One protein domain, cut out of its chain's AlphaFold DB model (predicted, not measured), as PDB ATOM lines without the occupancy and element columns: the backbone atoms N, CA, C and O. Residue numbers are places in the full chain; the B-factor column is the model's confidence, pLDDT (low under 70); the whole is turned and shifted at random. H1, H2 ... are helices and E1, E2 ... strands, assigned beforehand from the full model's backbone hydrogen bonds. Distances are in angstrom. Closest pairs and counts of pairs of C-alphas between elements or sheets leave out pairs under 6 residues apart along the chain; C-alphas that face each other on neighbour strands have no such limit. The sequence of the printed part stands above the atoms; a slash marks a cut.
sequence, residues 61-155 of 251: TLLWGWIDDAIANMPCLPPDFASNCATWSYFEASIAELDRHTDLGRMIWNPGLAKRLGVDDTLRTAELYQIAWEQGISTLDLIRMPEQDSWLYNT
ATOM      1  N   THR A  61     -17.093 -63.791  95.906       84.44
ATOM      2  CA  THR A  61     -17.772 -62.536  96.272       84.44
ATOM      3  C   THR A  61     -19.168 -62.769  96.835       84.44
ATOM      4  O   THR A  61     -19.697 -61.907  97.521       84.44
ATOM      5  N   LEU A  62     -19.759 -63.947  96.596       80.38
ATOM      6  CA  LEU A  62     -21.154 -64.237  96.946       80.38
ATOM      7  C   LEU A  62     -21.438 -64.114  98.446       80.38
ATOM      8  O   LEU A  62     -22.531 -63.712  98.829       80.38
ATOM      9  N   LEU A  63     -20.484 -64.520  99.288       79.81
ATOM     10  CA  LEU A  63     -20.687 -64.504 100.732       79.81
ATOM     11  C   LEU A  63     -20.741 -63.070 101.272       79.81
ATOM     12  O   LEU A  63     -21.538 -62.808 102.165       79.81
ATOM     13  N   TRP A  64     -19.925 -62.162 100.734       80.25
ATOM     14  CA  TRP A  64     -19.698 -60.839 101.323       80.25
ATOM     15  C   TRP A  64     -20.913 -59.929 101.201       80.25
ATOM     16  O   TRP A  64     -21.363 -59.447 102.231       80.25
ATOM     17  N   GLY A  65     -21.566 -59.892 100.035       69.81
ATOM     18  CA  GLY A  65     -22.848 -59.193  99.878       69.81
ATOM     19  C   GLY A  65     -24.020 -59.800 100.673       69.81
ATOM     20  O   GLY A  65     -25.145 -59.323 100.556       69.81
ATOM     21  N   TRP A  66     -23.811 -60.882 101.439       70.75
ATOM     22  CA  TRP A  66     -24.834 -61.482 102.305       70.75
ATOM     23  C   TRP A  66     -24.523 -61.402 103.808       70.75
ATOM     24  O   TRP A  66     -25.439 -61.511 104.620       70.75
ATOM     25  N   ILE A  67     -23.261 -61.251 104.217       67.38
ATOM     26  CA  ILE A  67     -22.872 -61.235 105.645       67.38
ATOM     27  C   ILE A  67     -22.266 -59.902 106.098       67.38
ATOM     28  O   ILE A  67     -21.638 -59.853 107.158       67.38
ATOM     29  N   ASP A  68     -22.480 -58.855 105.308       64.56
ATOM     30  CA  ASP A  68     -22.090 -57.467 105.559       64.56
ATOM     31  C   ASP A  68     -22.533 -56.977 106.952       64.56
ATOM     32  O   ASP A  68     -21.682 -56.559 107.739       64.56
ATOM     33  N   ASP A  69     -23.794 -57.188 107.357       63.53
ATOM     34  CA  ASP A  69     -24.192 -57.085 108.768       63.53
ATOM     35  C   ASP A  69     -24.190 -58.453 109.463       63.53
ATOM     36  O   ASP A  69     -25.199 -59.144 109.638       63.53
ATOM     37  N   ALA A  70     -23.000 -58.826 109.924       59.56
ATOM     38  CA  ALA A  70     -22.688 -60.041 110.667       59.56
ATOM     39  C   ALA A  70     -23.569 -60.360 111.901       59.56
ATOM     40  O   ALA A  70     -23.455 -61.452 112.470       59.56
ATOM     41  N   ILE A  71     -24.408 -59.423 112.356       62.75
ATOM     42  CA  ILE A  71     -25.332 -59.620 113.479       62.75
ATOM     43  C   ILE A  71     -26.763 -59.820 112.979       62.75
ATOM     44  O   ILE A  71     -27.427 -60.761 113.418       62.75
ATOM     45  N   ALA A  72     -27.240 -58.964 112.076       67.19
ATOM     46  CA  ALA A  72     -28.629 -58.986 111.623       67.19
ATOM     47  C   ALA A  72     -28.903 -60.013 110.505       67.19
ATOM     48  O   ALA A  72     -30.042 -60.450 110.363       67.19
ATOM     49  N   ASN A  73     -27.879 -60.492 109.789       71.19
ATOM     50  CA  ASN A  73     -28.042 -61.456 108.684       71.19
ATOM     51  C   ASN A  73     -28.033 -62.934 109.113       71.19
ATOM     52  O   ASN A  73     -28.074 -63.839 108.276       71.19
ATOM     53  N   MET A  74     -27.966 -63.220 110.415       78.44
ATOM     54  CA  MET A  74     -27.844 -64.595 110.894       78.44
ATOM     55  C   MET A  74     -29.200 -65.321 110.902       78.44
ATOM     56  O   MET A  74     -30.172 -64.816 111.467       78.44
ATOM     57  N   PRO A  75     -29.291 -66.544 110.342       78.00
ATOM     58  CA  PRO A  75     -30.553 -67.263 110.256       78.00
ATOM     59  C   PRO A  75     -31.098 -67.617 111.640       78.00
ATOM     60  O   PRO A  75     -30.378 -68.108 112.518       78.00
ATOM     61  N   CYS A  76     -32.405 -67.437 111.802       81.00
ATOM     62  CA  CYS A  76     -33.128 -67.884 112.979       81.00
ATOM     63  C   CYS A  76     -33.645 -69.312 112.817       81.00
ATOM     64  O   CYS A  76     -34.004 -69.755 111.726       81.00
ATOM     65  N   LEU A  77     -33.623 -70.067 113.911       80.38
ATOM     66  CA  LEU A  77     -33.924 -71.492 113.932       80.38
ATOM     67  C   LEU A  77     -35.368 -71.750 114.399       80.38
ATOM     68  O   LEU A  77     -35.942 -70.936 115.126       80.38
ATOM     69  N   PRO A  78     -35.969 -72.895 114.016       80.00
ATOM     70  CA  PRO A  78     -37.293 -73.286 114.492       80.00
ATOM     71  C   PRO A  78     -37.366 -73.351 116.032       80.00
ATOM     72  O   PRO A  78     -36.352 -73.590 116.694       80.00
ATOM     73  N   PRO A  79     -38.575 -73.228 116.619       83.75
ATOM     74  CA  PRO A  79     -39.873 -73.294 115.937       83.75
ATOM     75  C   PRO A  79     -40.435 -71.955 115.445       83.75
ATOM     76  O   PRO A  79     -41.301 -71.979 114.576       83.75
ATOM     77  N   ASP A  80     -39.997 -70.820 115.990       82.81
ATOM     78  CA  ASP A  80     -40.578 -69.510 115.671       82.81
ATOM     79  C   ASP A  80     -39.786 -68.713 114.632       82.81
ATOM     80  O   ASP A  80     -40.316 -67.736 114.112       82.81
ATOM     81  N   PHE A  81     -38.557 -69.142 114.313       79.25
ATOM     82  CA  PHE A  81     -37.663 -68.460 113.375       79.25
ATOM     83  C   PHE A  81     -37.479 -66.968 113.708       79.25
ATOM     84  O   PHE A  81     -37.266 -66.165 112.808       79.25
ATOM     85  N   ALA A  82     -37.554 -66.602 114.994       78.69
ATOM     86  CA  ALA A  82     -37.478 -65.205 115.427       78.69
ATOM     87  C   ALA A  82     -36.734 -65.009 116.756       78.69
ATOM     88  O   ALA A  82     -36.012 -64.030 116.910       78.69
ATOM     89  N   SER A  83     -36.890 -65.910 117.733       80.50
ATOM     90  CA  SER A  83     -36.286 -65.725 119.066       80.50
ATOM     91  C   SER A  83     -34.954 -66.452 119.257       80.50
ATOM     92  O   SER A  83     -34.211 -66.143 120.189       80.50
ATOM     93  N   ASN A  84     -34.645 -67.416 118.388       82.88
ATOM     94  CA  ASN A  84     -33.458 -68.262 118.478       82.88
ATOM     95  C   ASN A  84     -32.593 -68.121 117.220       82.88
ATOM     96  O   ASN A  84     -32.607 -68.989 116.344       82.88
ATOM     97  N   CYS A  85     -31.870 -67.010 117.121       80.69
ATOM     98  CA  CYS A  85     -31.017 -66.718 115.975       80.69
ATOM     99  C   CYS A  85     -29.591 -67.216 116.178       80.69
ATOM    100  O   CYS A  85     -29.051 -67.183 117.289       80.69
ATOM    101  N   ALA A  86     -28.995 -67.727 115.101       81.50
ATOM    102  CA  ALA A  86     -27.585 -68.057 115.107       81.50
ATOM    103  C   ALA A  86     -26.762 -66.798 115.416       81.50
ATOM    104  O   ALA A  86     -27.192 -65.670 115.196       81.50
ATOM    105  N   THR A  87     -25.566 -67.000 115.953       82.44
ATOM    106  CA  THR A  87     -24.629 -65.907 116.215       82.44
ATOM    107  C   THR A  87     -23.410 -66.079 115.336       82.44
ATOM    108  O   THR A  87     -23.083 -67.205 114.941       82.44
ATOM    109  N   TRP A  88     -22.693 -64.982 115.103       83.94
ATOM    110  CA  TRP A  88     -21.423 -65.034 114.392       83.94
ATOM    111  C   TRP A  88     -20.470 -66.078 114.992       83.94
ATOM    112  O   TRP A  88     -19.886 -66.857 114.254       83.94
ATOM    113  N   SER A  89     -20.405 -66.216 116.321       84.25
ATOM    114  CA  SER A  89     -19.539 -67.208 116.975       84.25
ATOM    115  C   SER A  89     -19.846 -68.663 116.584       84.25
ATOM    116  O   SER A  89     -18.936 -69.488 116.518       84.25
ATOM    117  N   TYR A  90     -21.114 -68.998 116.312       83.62
ATOM    118  CA  TYR A  90     -21.473 -70.324 115.795       83.62
ATOM    119  C   TYR A  90     -20.989 -70.508 114.354       83.62
ATOM    120  O   TYR A  90     -20.435 -71.560 114.024       83.62
ATOM    121  N   PHE A  91     -21.178 -69.492 113.510       84.06
ATOM    122  CA  PHE A  91     -20.708 -69.504 112.127       84.06
ATOM    123  C   PHE A  91     -19.188 -69.579 112.053       84.06
ATOM    124  O   PHE A  91     -18.671 -70.473 111.394       84.06
ATOM    125  N   GLU A  92     -18.488 -68.724 112.793       88.12
ATOM    126  CA  GLU A  92     -17.032 -68.678 112.902       88.12
ATOM    127  C   GLU A  92     -16.447 -70.071 113.167       88.12
ATOM    128  O   GLU A  92     -15.601 -70.550 112.409       88.12
ATOM    129  N   ALA A  93     -16.956 -70.763 114.194       88.94
ATOM    130  CA  ALA A  93     -16.513 -72.112 114.532       88.94
ATOM    131  C   ALA A  93     -16.890 -73.143 113.453       88.94
ATOM    132  O   ALA A  93     -16.089 -74.018 113.116       88.94
ATOM    133  N   SER A  94     -18.102 -73.046 112.899       88.88
ATOM    134  CA  SER A  94     -18.618 -74.010 111.923       88.88
ATOM    135  C   SER A  94     -17.890 -73.932 110.582       88.88
ATOM    136  O   SER A  94     -17.548 -74.973 110.024       88.88
ATOM    137  N   ILE A  95     -17.616 -72.728 110.068       90.19
ATOM    138  CA  ILE A  95     -16.921 -72.565 108.786       90.19
ATOM    139  C   ILE A  95     -15.440 -72.929 108.904       90.19
ATOM    140  O   ILE A  95     -14.898 -73.550 107.993       90.19
ATOM    141  N   ALA A  96     -14.807 -72.657 110.051       92.25
ATOM    142  CA  ALA A  96     -13.438 -73.094 110.305       92.25
ATOM    143  C   ALA A  96     -13.328 -74.627 110.343       92.25
ATOM    144  O   ALA A  96     -12.415 -75.197 109.742       92.25
ATOM    145  N   GLU A  97     -14.273 -75.311 110.996       93.62
ATOM    146  CA  GLU A  97     -14.303 -76.777 111.006       93.62
ATOM    147  C   GLU A  97     -14.640 -77.345 109.618       93.62
ATOM    148  O   GLU A  97     -14.033 -78.328 109.193       93.62
ATOM    149  N   LEU A  98     -15.549 -76.716 108.869       92.88
ATOM    150  CA  LEU A  98     -15.891 -77.130 107.508       92.88
ATOM    151  C   LEU A  98     -14.694 -77.018 106.552       92.88
ATOM    152  O   LEU A  98     -14.404 -77.966 105.818       92.88
ATOM    153  N   ASP A  99     -13.976 -75.896 106.579       94.81
ATOM    154  CA  ASP A  99     -12.757 -75.685 105.788       94.81
ATOM    155  C   ASP A  99     -11.633 -76.635 106.203       94.81
ATOM    156  O   ASP A  99     -10.802 -77.024 105.393       94.81
ATOM    157  N   ARG A 100     -11.600 -77.083 107.464       93.38
ATOM    158  CA  ARG A 100     -10.619 -78.082 107.906       93.38
ATOM    159  C   ARG A 100     -10.776 -79.422 107.181       93.38
ATOM    160  O   ARG A 100      -9.782 -80.118 106.979       93.38
ATOM    161  N   HIS A 101     -11.996 -79.778 106.776       93.62
ATOM    162  CA  HIS A 101     -12.312 -81.076 106.159       93.62
ATOM    163  C   HIS A 101     -12.641 -81.013 104.670       93.62
ATOM    164  O   HIS A 101     -12.838 -82.057 104.048       93.62
ATOM    165  N   THR A 102     -12.732 -79.819 104.092       94.19
ATOM    166  CA  THR A 102     -13.154 -79.611 102.703       94.19
ATOM    167  C   THR A 102     -12.331 -78.505 102.047       94.19
ATOM    168  O   THR A 102     -11.596 -77.798 102.722       94.19
ATOM    169  N   ASP A 103     -12.476 -78.333 100.734       89.94
ATOM    170  CA  ASP A 103     -11.905 -77.184 100.014       89.94
ATOM    171  C   ASP A 103     -12.904 -76.018  99.883       89.94
ATOM    172  O   ASP A 103     -12.677 -75.092  99.104       89.94
ATOM    173  N   LEU A 104     -14.039 -76.064 100.598       90.25
ATOM    174  CA  LEU A 104     -15.096 -75.059 100.459       90.25
ATOM    175  C   LEU A 104     -14.601 -73.659 100.817       90.25
ATOM    176  O   LEU A 104     -14.906 -72.725 100.078       90.25
ATOM    177  N   GLY A 105     -13.785 -73.511 101.867       92.25
ATOM    178  CA  GLY A 105     -13.265 -72.201 102.240       92.25
ATOM    179  C   GLY A 105     -12.397 -71.603 101.148       92.25
ATOM    180  O   GLY A 105     -12.633 -70.472 100.734       92.25
ATOM    181  N   ARG A 106     -11.488 -72.388 100.563       91.31
ATOM    182  CA  ARG A 106     -10.675 -71.958  99.411       91.31
ATOM    183  C   ARG A 106     -11.514 -71.526  98.200       91.31
ATOM    184  O   ARG A 106     -11.087 -70.657  97.445       91.31
ATOM    185  N   MET A 107     -12.676 -72.142  97.989       88.50
ATOM    186  CA  MET A 107     -13.548 -71.839  96.849       88.50
ATOM    187  C   MET A 107     -14.503 -70.664  97.096       88.50
ATOM    188  O   MET A 107     -14.954 -70.070  96.121       88.50
ATOM    189  N   ILE A 108     -14.827 -70.351  98.356       89.88
ATOM    190  CA  ILE A 108     -15.942 -69.452  98.694       89.88
ATOM    191  C   ILE A 108     -15.527 -68.264  99.574       89.88
ATOM    192  O   ILE A 108     -16.028 -67.175  99.338       89.88
ATOM    193  N   TRP A 109     -14.648 -68.406 100.575       92.38
ATOM    194  CA  TRP A 109     -14.402 -67.300 101.525       92.38
ATOM    195  C   TRP A 109     -12.941 -67.037 101.902       92.38
ATOM    196  O   TRP A 109     -12.581 -65.885 102.122       92.38
ATOM    197  N   ASN A 110     -12.054 -68.033 101.930       95.06
ATOM    198  CA  ASN A 110     -10.653 -67.814 102.317       95.06
ATOM    199  C   ASN A 110      -9.960 -66.743 101.462       95.06
ATOM    200  O   ASN A 110      -9.294 -65.892 102.048       95.06
ATOM    201  N   PRO A 111     -10.137 -66.694 100.123       95.12
ATOM    202  CA  PRO A 111      -9.511 -65.642  99.332       95.12
ATOM    203  C   PRO A 111     -10.016 -64.242  99.700       95.12
ATOM    204  O   PRO A 111      -9.215 -63.317  99.793       95.12
ATOM    205  N   GLY A 112     -11.319 -64.083  99.961       94.25
ATOM    206  CA  GLY A 112     -11.895 -62.799 100.376       94.25
ATOM    207  C   GLY A 112     -11.414 -62.357 101.762       94.25
ATOM    208  O   GLY A 112     -11.095 -61.184 101.960       94.25
ATOM    209  N   LEU A 113     -11.274 -63.293 102.707       95.25
ATOM    210  CA  LEU A 113     -10.657 -63.033 104.015       95.25
ATOM    211  C   LEU A 113      -9.171 -62.662 103.879       95.25
ATOM    212  O   LEU A 113      -8.699 -61.737 104.537       95.25
ATOM    213  N   ALA A 114      -8.434 -63.354 103.008       96.56
ATOM    214  CA  ALA A 114      -7.023 -63.080 102.758       96.56
ATOM    215  C   ALA A 114      -6.808 -61.672 102.184       96.56
ATOM    216  O   ALA A 114      -5.899 -60.968 102.627       96.56
ATOM    217  N   LYS A 115      -7.679 -61.216 101.270       96.12
ATOM    218  CA  LYS A 115      -7.648 -59.839 100.750       96.12
ATOM    219  C   LYS A 115      -7.841 -58.797 101.846       96.12
ATOM    220  O   LYS A 115      -7.050 -57.860 101.918       96.12
ATOM    221  N   ARG A 116      -8.824 -58.998 102.727       95.38
ATOM    222  CA  ARG A 116      -9.103 -58.109 103.868       95.38
ATOM    223  C   ARG A 116      -7.923 -58.006 104.839       95.38
ATOM    224  O   ARG A 116      -7.640 -56.931 105.353       95.38
ATOM    225  N   LEU A 117      -7.194 -59.105 105.038       97.44
ATOM    226  CA  LEU A 117      -6.013 -59.163 105.910       97.44
ATOM    227  C   LEU A 117      -4.695 -58.776 105.221       97.44
ATOM    228  O   LEU A 117      -3.662 -58.701 105.891       97.44
ATOM    229  N   GLY A 118      -4.704 -58.556 103.902       96.38
ATOM    230  CA  GLY A 118      -3.504 -58.253 103.121       96.38
ATOM    231  C   GLY A 118      -2.495 -59.404 103.068       96.38
ATOM    232  O   GLY A 118      -1.287 -59.158 103.061       96.38
ATOM    233  N   VAL A 119      -2.972 -60.651 103.058       96.62
ATOM    234  CA  VAL A 119      -2.143 -61.868 103.052       96.62
ATOM    235  C   VAL A 119      -2.422 -62.754 101.835       96.62
ATOM    236  O   VAL A 119      -3.282 -62.459 101.007       96.62
ATOM    237  N   ASP A 120      -1.647 -63.829 101.709       90.06
ATOM    238  CA  ASP A 120      -1.773 -64.816 100.637       90.06
ATOM    239  C   ASP A 120      -3.042 -65.686 100.785       90.06
ATOM    240  O   ASP A 120      -3.450 -66.021 101.899       90.06
ATOM    241  N   ASP A 121      -3.665 -66.063  99.662       89.12
ATOM    242  CA  ASP A 121      -4.953 -66.773  99.612       89.12
ATOM    243  C   ASP A 121      -4.845 -68.305  99.760       89.12
ATOM    244  O   ASP A 121      -5.852 -69.011  99.656       89.12
ATOM    245  N   THR A 122      -3.649 -68.838 100.045       91.56
ATOM    246  CA  THR A 122      -3.434 -70.273 100.311       91.56
ATOM    247  C   THR A 122      -3.735 -70.690 101.752       91.56
ATOM    248  O   THR A 122      -3.802 -71.888 102.041       91.56
ATOM    249  N   LEU A 123      -3.932 -69.720 102.650       95.44
ATOM    250  CA  LEU A 123      -4.190 -69.952 104.069       95.44
ATOM    251  C   LEU A 123      -5.599 -70.501 104.319       95.44
ATOM    252  O   LEU A 123      -6.563 -70.172 103.622       95.44
ATOM    253  N   ARG A 124      -5.726 -71.339 105.352       95.00
ATOM    254  CA  ARG A 124      -7.025 -71.844 105.810       95.00
ATOM    255  C   ARG A 124      -7.709 -70.862 106.749       95.00
ATOM    256  O   ARG A 124      -7.074 -70.019 107.379       95.00
ATOM    257  N   THR A 125      -9.016 -71.041 106.915       95.50
ATOM    258  CA  THR A 125      -9.884 -70.173 107.728       95.50
ATOM    259  C   THR A 125      -9.317 -69.912 109.128       95.50
ATOM    260  O   THR A 125      -9.241 -68.769 109.567       95.50
ATOM    261  N   ALA A 126      -8.871 -70.960 109.831       95.00
ATOM    262  CA  ALA A 126      -8.342 -70.823 111.188       95.00
ATOM    263  C   ALA A 126      -7.029 -70.015 111.245       95.00
ATOM    264  O   ALA A 126      -6.813 -69.267 112.195       95.00
ATOM    265  N   GLU A 127      -6.170 -70.142 110.229       96.44
ATOM    266  CA  GLU A 127      -4.922 -69.374 110.123       96.44
ATOM    267  C   GLU A 127      -5.224 -67.898 109.840       96.44
ATOM    268  O   GLU A 127      -4.627 -67.014 110.450       96.44
ATOM    269  N   LEU A 128      -6.210 -67.627 108.980       97.31
ATOM    270  CA  LEU A 128      -6.685 -66.274 108.693       97.31
ATOM    271  C   LEU A 128      -7.261 -65.605 109.949       97.31
ATOM    272  O   LEU A 128      -6.924 -64.462 110.243       97.31
ATOM    273  N   TYR A 129      -8.050 -66.323 110.753       96.00
ATOM    274  CA  TYR A 129      -8.538 -65.807 112.038       96.00
ATOM    275  C   TYR A 129      -7.421 -65.553 113.047       96.00
ATOM    276  O   TYR A 129      -7.460 -64.549 113.760       96.00
ATOM    277  N   GLN A 130      -6.403 -66.415 113.095       96.81
ATOM    278  CA  GLN A 130      -5.234 -66.171 113.933       96.81
ATOM    279  C   GLN A 130      -4.505 -64.888 113.508       96.81
ATOM    280  O   GLN A 130      -4.174 -64.066 114.360       96.81
ATOM    281  N   ILE A 131      -4.300 -64.683 112.206       97.88
ATOM    282  CA  ILE A 131      -3.670 -63.467 111.678       97.88
ATOM    283  C   ILE A 131      -4.517 -62.232 111.996       97.88
ATOM    284  O   ILE A 131      -3.968 -61.221 112.426       97.88
ATOM    285  N   ALA A 132      -5.840 -62.308 111.840       97.50
ATOM    286  CA  ALA A 132      -6.746 -61.222 112.209       97.50
ATOM    287  C   ALA A 132      -6.561 -60.827 113.681       97.50
ATOM    288  O   ALA A 132      -6.338 -59.657 113.993       97.50
ATOM    289  N   TRP A 133      -6.539 -61.820 114.574       97.12
ATOM    290  CA  TRP A 133      -6.295 -61.611 115.998       97.12
ATOM    291  C   TRP A 133      -4.931 -60.967 116.280       97.12
ATOM    292  O   TRP A 133      -4.842 -60.028 117.072       97.12
ATOM    293  N   GLU A 134      -3.869 -61.420 115.610       98.06
ATOM    294  CA  GLU A 134      -2.521 -60.840 115.717       98.06
ATOM    295  C   GLU A 134      -2.460 -59.385 115.215       98.06
ATOM    296  O   GLU A 134      -1.689 -58.584 115.749       98.06
ATOM    297  N   GLN A 135      -3.302 -59.022 114.242       97.69
ATOM    298  CA  GLN A 135      -3.477 -57.651 113.751       97.69
ATOM    299  C   GLN A 135      -4.432 -56.804 114.618       97.69
ATOM    300  O   GLN A 135      -4.599 -55.612 114.360       97.69
ATOM    301  N   GLY A 136      -5.044 -57.381 115.658       97.44
ATOM    302  CA  GLY A 136      -6.020 -56.695 116.510       97.44
ATOM    303  C   GLY A 136      -7.397 -56.511 115.864       97.44
ATOM    304  O   GLY A 136      -8.155 -55.647 116.298       97.44
ATOM    305  N   ILE A 137      -7.715 -57.305 114.840       96.69
ATOM    306  CA  ILE A 137      -8.990 -57.312 114.119       96.69
ATOM    307  C   ILE A 137      -9.832 -58.474 114.657       96.69
ATOM    308  O   ILE A 137      -9.384 -59.623 114.669       96.69
ATOM    309  N   SER A 138     -11.055 -58.199 115.118       93.88
ATOM    310  CA  SER A 138     -11.975 -59.278 115.494       93.88
ATOM    311  C   SER A 138     -12.505 -59.994 114.247       93.88
ATOM    312  O   SER A 138     -12.577 -59.410 113.170       93.88
ATOM    313  N   THR A 139     -12.922 -61.256 114.367       90.25
ATOM    314  CA  THR A 139     -13.525 -61.988 113.237       90.25
ATOM    315  C   THR A 139     -14.797 -61.312 112.721       90.25
ATOM    316  O   THR A 139     -15.071 -61.384 111.528       90.25
ATOM    317  N   LEU A 140     -15.527 -60.611 113.597       87.88
ATOM    318  CA  LEU A 140     -16.690 -59.800 113.243       87.88
ATOM    319  C   LEU A 140     -16.294 -58.568 112.418       87.88
ATOM    320  O   LEU A 140     -16.900 -58.295 111.388       87.88
ATOM    321  N   ASP A 141     -15.266 -57.838 112.855       90.50
ATOM    322  CA  ASP A 141     -14.780 -56.663 112.124       90.50
ATOM    323  C   ASP A 141     -14.174 -57.064 110.780       90.50
ATOM    324  O   ASP A 141     -14.311 -56.333 109.808       90.50
ATOM    325  N   LEU A 142     -13.535 -58.236 110.714       91.88
ATOM    326  CA  LEU A 142     -12.955 -58.768 109.489       91.88
ATOM    327  C   LEU A 142     -14.017 -58.955 108.403       91.88
ATOM    328  O   LEU A 142     -13.841 -58.457 107.298       91.88
ATOM    329  N   ILE A 143     -15.115 -59.650 108.701       87.50
ATOM    330  CA  ILE A 143     -16.159 -59.911 107.697       87.50
ATOM    331  C   ILE A 143     -16.964 -58.665 107.318       87.50
ATOM    332  O   ILE A 143     -17.489 -58.620 106.214       87.50
ATOM    333  N   ARG A 144     -16.996 -57.651 108.192       87.75
ATOM    334  CA  ARG A 144     -17.610 -56.337 107.942       87.75
ATOM    335  C   ARG A 144     -16.777 -55.428 107.044       87.75
ATOM    336  O   ARG A 144     -17.229 -54.350 106.677       87.75
ATOM    337  N   MET A 145     -15.536 -55.800 106.731       92.25
ATOM    338  CA  MET A 145     -14.735 -55.027 105.784       92.25
ATOM    339  C   MET A 145     -15.334 -55.168 104.383       92.25
ATOM    340  O   MET A 145     -15.432 -56.309 103.913       92.25
ATOM    341  N   PRO A 146     -15.651 -54.058 103.690       92.75
ATOM    342  CA  PRO A 146     -16.248 -54.145 102.370       92.75
ATOM    343  C   PRO A 146     -15.301 -54.783 101.348       92.75
ATOM    344  O   PRO A 146     -14.112 -54.450 101.267       92.75
ATOM    345  N   GLU A 147     -15.847 -55.686 100.551       93.69
ATOM    346  CA  GLU A 147     -15.322 -56.205  99.307       93.69
ATOM    347  C   GLU A 147     -14.975 -55.044  98.377       93.69
ATOM    348  O   GLU A 147     -15.769 -54.135  98.151       93.69
ATOM    349  N   GLN A 148     -13.763 -55.064  97.832       94.38
ATOM    350  CA  GLN A 148     -13.293 -53.984  96.975       94.38
ATOM    351  C   GLN A 148     -13.317 -54.429  95.519       94.38
ATOM    352  O   GLN A 148     -12.642 -55.388  95.149       94.38
ATOM    353  N   ASP A 149     -13.960 -53.651  94.647       93.94
ATOM    354  CA  ASP A 149     -13.982 -53.919  93.198       93.94
ATOM    355  C   ASP A 149     -12.578 -53.966  92.561       93.94
ATOM    356  O   ASP A 149     -12.408 -54.465  91.441       93.94
ATOM    357  N   SER A 150     -11.581 -53.395  93.241       93.94
ATOM    358  CA  SER A 150     -10.174 -53.411  92.832       93.94
ATOM    359  C   SER A 150      -9.461 -54.736  93.121       93.94
ATOM    360  O   SER A 150      -8.387 -54.975  92.563       93.94
ATOM    361  N   TRP A 151     -10.023 -55.602  93.969       95.38
ATOM    362  CA  TRP A 151      -9.427 -56.892  94.281       95.38
ATOM    363  C   TRP A 151      -9.539 -57.854  93.103       95.38
ATOM    364  O   TRP A 151     -10.574 -57.986  92.451       95.38
ATOM    365  N   LEU A 152      -8.428 -58.540  92.843       95.19
ATOM    366  CA  LEU A 152      -8.335 -59.593  91.845       95.19
ATOM    367  C   LEU A 152      -8.036 -60.923  92.525       95.19
ATOM    368  O   LEU A 152      -7.276 -60.980  93.493       95.19
ATOM    369  N   TYR A 153      -8.618 -61.985  91.999       94.12
ATOM    370  CA  TYR A 153      -8.553 -63.330  92.538       94.12
ATOM    371  C   TYR A 153      -7.868 -64.274  91.559       94.12
ATOM    372  O   TYR A 153      -8.023 -64.155  90.340       94.12
ATOM    373  N   ASN A 154      -7.157 -65.255  92.112       93.44
ATOM    374  CA  ASN A 154      -6.675 -66.398  91.352       93.44
ATOM    375  C   ASN A 154      -7.880 -67.173  90.793       93.44
ATOM    376  O   ASN A 154      -8.674 -67.756  91.536       93.44
ATOM    377  N   THR A 155      -8.011 -67.174  89.472       93.38
ATOM    378  CA  THR A 155      -9.136 -67.758  88.735       93.38
ATOM    379  C   THR A 155      -8.628 -68.465  87.479       93.38
ATOM    380  O   THR A 155      -7.417 -68.584  87.257       93.38
TER     381      THR A 155
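AT A GLANCE: This is residues 61 to 155 of the 251 residues of the protein "Hypothetical protein" of Symbiodinium microadriaticum (UniProt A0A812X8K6). The model is a small cluster of short helices, with H4 and H5 side by side and running the same way, H6 packed next to both, and the longest helix, H2, meeting the first residue of H5 with its last part at a steep angle. A long loop between H1 and H2 reaches away from this cluster, and its residues 78 to 83 stick out at one end of the longest axis. The printed part has 95 residues, with six named helices followed by one named strand, in the order H1, H2, H3, H4, H5, H6, E1; the class is mostly helix. It is compact, with a radius of gyration of the C-alphas of 13.7 A, and spans 42 by 29 by 29 A.

HOW THE PARTS SIT: H2, residues 88 to 101, touches H5, residues 125 to 134, with residues 95 to 100 alone; the closest C-alphas, of Ala 96 and Thr 125, are 5.3 A apart. Their lines stand at a steep tilt of 51 degrees, opposite ways. H2 and H3, residues 104 to 108, touch only at the corner, with the closest C-alphas, of Asp 99 and Gly 105, 5.0 A apart. H4, residues 110 to 117, meets H3 only through their link. H4 touches H5 at a shallow tilt of 8 degrees, the same way, and the closest C-alphas, of Asn 110 and Thr 125, are 6.0 A apart. H6, residues 139 to 143, touches H4, closest at the C-alphas of Arg 116 and Leu 142, 6.8 A apart. H5 and H6 touch only at the corner, closest at the C-alphas of Tyr 129 and Thr 139, 6.4 A apart. H1, residues 64 to 67, is close to H6 but not clearly touching it: the closest C-alphas, of Ile 67 and Ile 143, are 7.1 A apart. E1, residues 153 to 155, pairs with no named strand; its closest C-alpha to H4 is that of Tyr 153, 7.2 A from that of Pro 111. Each O i to N i+4 pair is within hydrogen-bond range in H2, H3, H4, H5 and H6, while H1 is too short for such a pair and has its one O i to N i+3 pair within range.

IN THESE COORDINATES: H2 is 20.2 A long, from C-alpha 88 at (-21.423, -65.034, 114.392) to C-alpha 101 at (-12.312, -81.076, 106.159). H5 is 14.3 A long and H4 10.5 A. H6 measures 6.5 A, H3 5.9 A, H1 5.4 A and E1 5.9 A, with C-alpha 155 at (-9.136, -67.758, 88.735).

THE WHOLE: The C-alphas farthest apart, of Pro 79 and Ser 150, are 42.6 A apart. The printed part has no cut. The link from H1 to H2, residues 68 to 87, is long. The mean pLDDT of the printed part is 88.1; residue 65 and residues 67 to 72 are under 70.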